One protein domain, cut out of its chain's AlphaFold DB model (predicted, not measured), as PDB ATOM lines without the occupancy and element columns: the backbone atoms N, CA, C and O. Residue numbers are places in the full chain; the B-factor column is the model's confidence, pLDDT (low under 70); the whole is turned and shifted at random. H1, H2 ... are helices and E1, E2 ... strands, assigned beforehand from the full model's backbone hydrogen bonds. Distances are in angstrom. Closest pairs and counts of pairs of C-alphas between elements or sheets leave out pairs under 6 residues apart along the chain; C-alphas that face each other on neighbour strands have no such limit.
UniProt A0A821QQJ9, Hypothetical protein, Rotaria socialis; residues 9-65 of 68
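This is residues 9 to 65 of the 68 residues of the protein "Hypothetical protein" of Rotaria socialis (UniProt A0A821QQJ9). Two short helices, H1 and then H2, are strung out in a long arm that leads to a small sheet of three strands, whose two faces bear no helix. The sheet is strongly twisted, and its inner strand E2 bends sharply, with the hairpin of E1 and E2 and the hairpin of E2 and E3 making an L. The printed part has 57 residues, with two named helices followed by three named strands; the sheet's order is E1, E2, E3, antiparallel throughout, and the class is mixed, helices and strands. The whole is extended, with a radius of gyration of the C-alphas of 17.0 A, and a rod in outline, spanning 56 by 27 by 12 A, with the helical arm making much of its length.

H1 is residues 9 to 17, beginning at C-alpha 9 (200.969, 70.877, 115.175) and measuring 12.6 A from first to last C-alpha. H2 is residues 21 to 28, 10.5 A. E1, residues 37 to 42, is 15.6 A long and begins at C-alpha 37 (222.478, 99.598, 99.706). E2, residues 46 to 56, is the longest strand, 24.8 A, and bends by 83 degrees at residue 53. E3, residues 59 to 64, is 15.8 A long and ends at C-alpha 64 (230.842, 94.608, 101.778).

E1, E2 and E3 form a meander, each strand the antiparallel neighbour of the one before. In the hairpin of E1 and E2, the directions are 121 degrees apart and C-alphas 41 and 47 face each other at 4.4 A. N 38 and O 50, 2.8 A apart, are within hydrogen-bond range. In the hairpin of E2 and E3, the directions are 128 degrees apart and C-alphas 50 and 64 face each other at 4.2 A. N 51 and O 63 are within hydrogen-bond range at 2.8 A, as are N 59 and O 56 at 2.8 A. E1 and E3 are the edge strands. Neither H1 nor H2 is on the sheet, with 0 pairs of C-alphas within 10 A for each. H1 and H2 are apart. In H2 every O i to N i+4 pair is within hydrogen-bond range; in H1, 3 of 5 are.

The C-alphas of Glu 9 and Asp 57, the two farthest apart, are 57.1 A from each other. Residues 9 to 18, of which 9 to 17 belong to H1, stand free, and so do residues 20 to 26, of which 21 to 26 belong to H2. The body without them spans 40 by 24 by 11 A. The link from H2 to E1 is short, with 8 residues, and the other links are tight. The printed part has no cut; its mean pLDDT is 91.4, and no printed residue is under 70.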
ATOM      1  N   GLU A   9     200.364  71.402 116.410       87.81
ATOM      2  CA  GLU A   9     200.969  70.877 115.175       87.81
ATOM      3  C   GLU A   9     201.105  71.990 114.131       87.81
ATOM      4  O   GLU A   9     202.150  72.132 113.490       87.81
ATOM      5  N   PHE A  10     200.084  72.847 114.012       86.56
ATOM      6  CA  PHE A  10     200.150  74.028 113.152       86.56
ATOM      7  C   PHE A  10     201.276  74.984 113.577       86.56
ATOM      8  O   PHE A  10     202.053  75.445 112.738       86.56
ATOM      9  N   GLN A  11     201.409  75.258 114.876       84.00
ATOM     10  CA  GLN A  11     202.466  76.123 115.412       84.00
ATOM     11  C   GLN A  11     203.871  75.538 115.226       84.00
ATOM     12  O   GLN A  11     204.824  76.285 114.989       84.00
ATOM     13  N   GLU A  12     204.023  74.217 115.300       88.75
ATOM     14  CA  GLU A  12     205.298  73.558 115.023       88.75
ATOM     15  C   GLU A  12     205.686  73.664 113.545       88.75
ATOM     16  O   GLU A  12     206.809  74.075 113.239       88.75
ATOM     17  N   ALA A  13     204.749  73.405 112.630       89.00
ATOM     18  CA  ALA A  13     204.977  73.577 111.198       89.00
ATOM     19  C   ALA A  13     205.315  75.036 110.842       89.00
ATOM     20  O   ALA A  13     206.224  75.300 110.050       89.00
ATOM     21  N   MET A  14     204.633  76.000 111.469       87.88
ATOM     22  CA  MET A  14     204.820  77.428 111.209       87.88
ATOM     23  C   MET A  14     206.250  77.922 111.446       87.88
ATOM     24  O   MET A  14     206.681  78.819 110.725       87.88
ATOM     25  N   LYS A  15     207.013  77.314 112.362       87.75
ATOM     26  CA  LYS A  15     208.426  77.668 112.609       87.75
ATOM     27  C   LYS A  15     209.308  77.519 111.368       87.75
ATOM     28  O   LYS A  15     210.267  78.266 111.209       87.75
ATOM     29  N   TYR A  16     208.974  76.575 110.490       89.75
ATOM     30  CA  TYR A  16     209.706  76.317 109.247       89.75
ATOM     31  C   TYR A  16     209.120  77.067 108.047       89.75
ATOM     32  O   TYR A  16     209.777  77.190 107.016       89.75
ATOM     33  N   LEU A  17     207.881  77.557 108.165       90.00
ATOM     34  CA  LEU A  17     207.151  78.205 107.073       90.00
ATOM     35  C   LEU A  17     207.210  79.729 107.141       90.00
ATOM     36  O   LEU A  17     207.197  80.390 106.102       90.00
ATOM     37  N   ALA A  18     207.238  80.310 108.342       88.81
ATOM     38  CA  ALA A  18     207.292  81.752 108.484       88.81
ATOM     39  C   ALA A  18     207.948  82.201 109.787       88.81
ATOM     40  O   ALA A  18     207.695  81.669 110.862       88.81
ATOM     41  N   LEU A  19     208.685  83.306 109.692       89.19
ATOM     42  CA  LEU A  19     209.225  83.982 110.862       89.19
ATOM     43  C   LEU A  19     208.102  84.478 111.796       89.19
ATOM     44  O   LEU A  19     207.040  84.910 111.312       89.19
ATOM     45  N   PRO A  20     208.329  84.469 113.120       88.88
ATOM     46  CA  PRO A  20     207.397  85.044 114.079       88.88
ATOM     47  C   PRO A  20     207.205  86.550 113.846       88.88
ATOM     48  O   PRO A  20     208.046  87.237 113.262       88.88
ATOM     49  N   THR A  21     206.058  87.080 114.279       87.62
ATOM     50  CA  THR A  21     205.659  88.475 114.011       87.62
ATOM     51  C   THR A  21     206.661  89.491 114.555       87.62
ATOM     52  O   THR A  21     206.933  90.487 113.886       87.62
ATOM     53  N   GLU A  22     207.222  89.228 115.735       90.06
ATOM     54  CA  GLU A  22     208.225  90.087 116.367       90.06
ATOM     55  C   GLU A  22     209.513  90.161 115.535       90.06
ATOM     56  O   GLU A  22     209.991  91.254 115.233       90.06
ATOM     57  N   GLU A  23     210.017  89.027 115.049       91.44
ATOM     58  CA  GLU A  23     211.214  89.000 114.200       91.44
ATOM     59  C   GLU A  23     210.968  89.624 112.827       91.44
ATOM     60  O   GLU A  23     211.784  90.407 112.340       91.44
ATOM     61  N   LYS A  24     209.793  89.388 112.232       92.12
ATOM     62  CA  LYS A  24     209.377  90.096 111.010       92.12
ATOM     63  C   LYS A  24     209.317  91.606 111.207       92.12
ATOM     64  O   LYS A  24     209.521  92.346 110.245       92.12
ATOM     65  N   LEU A  25     208.926  92.076 112.391       94.19
ATOM     66  CA  LEU A  25     208.905  93.503 112.700       94.19
ATOM     67  C   LEU A  25     210.335  94.028 112.844       94.19
ATOM     68  O   LEU A  25     210.668  95.011 112.191       94.19
ATOM     69  N   LYS A  26     211.190  93.324 113.593       94.12
ATOM     70  CA  LYS A  26     212.610  93.662 113.761       94.12
ATOM     71  C   LYS A  26     213.334  93.793 112.416       94.12
ATOM     72  O   LYS A  26     213.978  94.810 112.184       94.12
ATOM     73  N   LEU A  27     213.165  92.821 111.517       91.81
ATOM     74  CA  LEU A  27     213.755  92.845 110.172       91.81
ATOM     75  C   LEU A  27     213.234  94.016 109.330       91.81
ATOM     76  O   LEU A  27     214.005  94.711 108.682       91.81
ATOM     77  N   ARG A  28     211.922  94.285 109.366       91.00
ATOM     78  CA  ARG A  28     211.326  95.409 108.619       91.00
ATOM     79  C   ARG A  28     211.714  96.779 109.165       91.00
ATOM     80  O   ARG A  28     211.639  97.759 108.432       91.00
ATOM     81  N   SER A  29     212.078  96.856 110.438       92.94
ATOM     82  CA  SER A  29     212.519  98.087 111.090       92.94
ATOM     83  C   SER A  29     214.029  98.314 110.990       92.94
ATOM     84  O   SER A  29     214.510  99.323 111.506       92.94
ATOM     85  N   GLN A  30     214.779  97.410 110.349       89.94
ATOM     86  CA  GLN A  30     216.212  97.583 110.142       89.94
ATOM     87  C   GLN A  30     216.486  98.854 109.328       89.94
ATOM     88  O   GLN A  30     215.787  99.164 108.363       89.94
ATOM     89  N   ALA A  31     217.510  99.606 109.740       90.06
ATOM     90  CA  ALA A  31     217.941 100.789 109.014       90.06
ATOM     91  C   ALA A  31     218.433 100.380 107.621       90.06
ATOM     92  O   ALA A  31     219.340  99.562 107.495       90.06
ATOM     93  N   PHE A  32     217.826 100.956 106.587       89.25
ATOM     94  CA  PHE A  32     218.139 100.659 105.197       89.25
ATOM     95  C   PHE A  32     218.180 101.957 104.393       89.25
ATOM     96  O   PHE A  32     217.192 102.693 104.335       89.25
ATOM     97  N   ASP A  33     219.322 102.243 103.770       92.50
ATOM     98  CA  ASP A  33     219.477 103.374 102.856       92.50
ATOM     99  C   ASP A  33     219.406 102.861 101.417       92.50
ATOM    100  O   ASP A  33     220.349 102.251 100.916       92.50
ATOM    101  N   ALA A  34     218.286 103.121 100.739       90.56
ATOM    102  CA  ALA A  34     218.045 102.650  99.375       90.56
ATOM    103  C   ALA A  34     218.997 103.253  98.326       90.56
ATOM    104  O   ALA A  34     219.068 102.739  97.213       90.56
ATOM    105  N   LYS A  35     219.706 104.347  98.641       90.56
ATOM    106  CA  LYS A  35     220.696 104.944  97.731       90.56
ATOM    107  C   LYS A  35     222.083 104.345  97.907       90.56
ATOM    108  O   LYS A  35     222.875 104.414  96.975       90.56
ATOM    109  N   LYS A  36     222.385 103.811  99.092       92.62
ATOM    110  CA  LYS A  36     223.691 103.214  99.395       92.62
ATOM    111  C   LYS A  36     223.680 101.699  99.289       92.62
ATOM    112  O   LYS A  36     224.670 101.135  98.845       92.62
ATOM    113  N   SER A  37     222.586 101.056  99.673       93.50
ATOM    114  CA  SER A  37     222.478  99.598  99.706       93.50
ATOM    115  C   SER A  37     222.392  99.039  98.288       93.50
ATOM    116  O   SER A  37     221.513  99.422  97.512       93.50
ATOM    117  N   CYS A  38     223.298  98.131  97.945       94.00
ATOM    118  CA  CYS A  38     223.415  97.547  96.615       94.00
ATOM    119  C   CYS A  38     223.859  96.079  96.684       94.00
ATOM    120  O   CYS A  38     224.335  95.599  97.710       94.00
ATOM    121  N   TRP A  39     223.686  95.369  95.571       95.00
ATOM    122  CA  TRP A  39     224.192  94.013  95.388       95.00
ATOM    123  C   TRP A  39     225.288  94.044  94.335       95.00
ATOM    124  O   TRP A  39     225.066  94.548  93.230       95.00
ATOM    125  N   ILE A  40     226.457  93.508  94.675       93.94
ATOM    126  CA  ILE A  40     227.590  93.405  93.752       93.94
ATOM    127  C   ILE A  40     227.857  91.945  93.391       93.94
ATOM    128  O   ILE A  40     227.602  91.066  94.214       93.94
ATOM    129  N   PRO A  41     228.352  91.664  92.175       94.88
ATOM    130  CA  PRO A  41     228.725  90.311  91.797       94.88
ATOM    131  C   PRO A  41     229.927  89.829  92.617       94.88
ATOM    132  O   PRO A  41     230.920  90.546  92.747       94.88
ATOM    133  N   ASP A  42     229.854  88.596  93.113       93.44
ATOM    134  CA  ASP A  42     230.942  87.918  93.822       93.44
ATOM    135  C   ASP A  42     231.210  86.539  93.193       93.44
ATOM    136  O   ASP A  42     230.266  85.804  92.888       93.44
ATOM    137  N   PRO A  43     232.477  86.147  92.974       91.44
ATOM    138  CA  PRO A  43     232.807  84.881  92.322       91.44
ATOM    139  C   PRO A  43     232.443  83.619  93.124       91.44
ATOM    140  O   PRO A  43     232.400  82.541  92.532       91.44
ATOM    141  N   LYS A  44     232.222  83.708  94.442       92.12
ATOM    142  CA  LYS A  44     231.878  82.569  95.309       92.12
ATOM    143  C   LYS A  44     230.381  82.499  95.591       92.12
ATOM    144  O   LYS A  44     229.807  81.416  95.513       92.12
ATOM    145  N   GLU A  45     229.765  83.634  95.903       89.62
ATOM    146  CA  GLU A  45     228.365  83.708  96.354       89.62
ATOM    147  C   GLU A  45     227.404  84.217  95.266       89.62
ATOM    148  O   GLU A  45     226.210  84.381  95.503       89.62
ATOM    149  N   SER A  46     227.893  84.407  94.034       92.12
ATOM    150  CA  SER A  46     227.204  85.044  92.898       92.12
ATOM    151  C   SER A  46     226.914  86.529  93.117       92.12
ATOM    152  O   SER A  46     227.332  87.345  92.296       92.12
ATOM    153  N   TYR A  47     226.246  86.894  94.214       93.50
ATOM    154  CA  TYR A  47     225.993  88.276  94.614       93.50
ATOM    155  C   TYR A  47     226.099  88.437  96.125       93.50
ATOM    156  O   TYR A  47     225.561  87.626  96.874       93.50
ATOM    157  N   ILE A  48     226.723  89.527  96.560       94.19
ATOM    158  CA  ILE A  48     226.832  89.894  97.976       94.19
ATOM    159  C   ILE A  48     226.293  91.302  98.213       94.19
ATOM    160  O   ILE A  48     226.347  92.165  97.328       94.19
ATOM    161  N   ALA A  49     225.754  91.522  99.411       93.88
ATOM    162  CA  ALA A  49     225.261  92.821  99.836       93.88
ATOM    163  C   ALA A  49     226.435  93.761 100.131       93.88
ATOM    164  O   ALA A  49     227.434  93.375 100.746       93.88
ATOM    165  N   ALA A  50     226.315  95.006  99.691       93.88
ATOM    166  CA  ALA A  50     227.310  96.035  99.931       93.88
ATOM    167  C   ALA A  50     226.663  97.420 100.051       93.88
ATOM    168  O   ALA A  50     225.576  97.675  99.531       93.88
ATOM    169  N   GLU A  51     227.367  98.347 100.689       94.12
ATOM    170  CA  GLU A  51     226.993  99.756 100.765       94.12
ATOM    171  C   GLU A  51     227.969 100.634  99.985       94.12
ATOM    172  O   GLU A  51     229.186 100.513 100.118       94.12
ATOM    173  N   ILE A  52     227.445 101.561  99.189       94.19
ATOM    174  CA  ILE A  52     228.241 102.531  98.434       94.19
ATOM    175  C   ILE A  52     228.865 103.550  99.394       94.19
ATOM    176  O   ILE A  52     228.156 104.299 100.073       94.19
ATOM    177  N   GLU A  53     230.197 103.629  99.401       93.00
ATOM    178  CA  GLU A  53     230.945 104.649 100.145       93.00
ATOM    179  C   GLU A  53     231.279 105.861  99.272       93.00
ATOM    180  O   GLU A  53     231.217 106.999  99.739       93.00
ATOM    181  N   ASN A  54     231.647 105.635  98.005       91.81
ATOM    182  CA  ASN A  54     232.066 106.709  97.108       91.81
ATOM    183  C   ASN A  54     231.783 106.380  95.638       91.81
ATOM    184  O   ASN A  54     231.858 105.229  95.211       91.81
ATOM    185  N   THR A  55     231.524 107.420  94.856       92.50
ATOM    186  CA  THR A  55     231.342 107.376  93.406       92.50
ATOM    187  C   THR A  55     232.276 108.402  92.773       92.50
ATOM    188  O   THR A  55     232.127 109.604  93.015       92.50
ATOM    189  N   LYS A  56     233.234 107.947  91.964       92.81
ATOM    190  CA  LYS A  56     234.115 108.803  91.160       92.81
ATOM    191  C   LYS A  56     233.939 108.457  89.692       92.81
ATOM    192  O   LYS A  56     234.357 107.382  89.275       92.81
ATOM    193  N   ASP A  57     233.341 109.375  88.939       91.69
ATOM    194  CA  ASP A  57     233.045 109.201  87.516       91.69
ATOM    195  C   ASP A  57     232.295 107.877  87.276       91.69
ATOM    196  O   ASP A  57     231.169 107.712  87.741       91.69
ATOM    197  N   GLU A  58     232.934 106.917  86.610       91.94
ATOM    198  CA  GLU A  58     232.389 105.590  86.292       91.94
ATOM    199  C   GLU A  58     232.738 104.503  87.328       91.94
ATOM    200  O   GLU A  58     232.368 103.341  87.167       91.94
ATOM    201  N   GLN A  59     233.461 104.853  88.394       92.62
ATOM    202  CA  GLN A  59     233.964 103.916  89.396       92.62
ATOM    203  C   GLN A  59     233.236 104.084  90.736       92.62
ATOM    204  O   GLN A  59     233.205 105.168  91.324       92.62
ATOM    205  N   VAL A  60     232.682 102.987  91.252       93.44
ATOM    206  CA  VAL A  60     231.964 102.949  92.532       93.44
ATOM    207  C   VAL A  60     232.764 102.121  93.530       93.44
ATOM    208  O   VAL A  60     233.102 100.971  93.261       93.44
ATOM    209  N   THR A  61     233.081 102.711  94.680       94.12
ATOM    210  CA  THR A  61     233.688 102.003  95.814       94.12
ATOM    211  C   THR A  61     232.589 101.615  96.787       94.12
ATOM    212  O   THR A  61     231.830 102.474  97.246       94.12
ATOM    213  N   VAL A  62     232.512 100.324  97.096       94.56
ATOM    214  CA  VAL A  62     231.517  99.768  98.011       94.56
ATOM    215  C   VAL A  62     232.198  99.051  99.169       94.56
ATOM    216  O   VAL A  62     233.280  98.480  99.012       94.56
ATOM    217  N   LYS A  63     231.534  99.050 100.318       94.25
ATOM    218  CA  LYS A  63     231.894  98.269 101.492       94.25
ATOM    219  C   LYS A  63     230.995  97.046 101.567       94.25
ATOM    220  O   LYS A  63     229.779  97.186 101.582       94.25
ATOM    221  N   ILE A  64     231.591  95.861 101.634       92.56
ATOM    222  CA  ILE A  64     230.842  94.608 101.778       92.56
ATOM    223  C   ILE A  64     230.162  94.599 103.148       92.56
ATOM    224  O   ILE A  64     230.812  94.822 104.176       92.56
ATOM    225  N   SER A  65     228.858  94.351 103.150       81.50
ATOM    226  CA  SER A  65     228.076  94.161 104.364       81.50
ATOM    227  C   SER A  65     228.306  92.723 104.826       81.50
ATOM    228  O   SER A  65     227.620  91.810 104.384       81.50
TER     229      SER A  65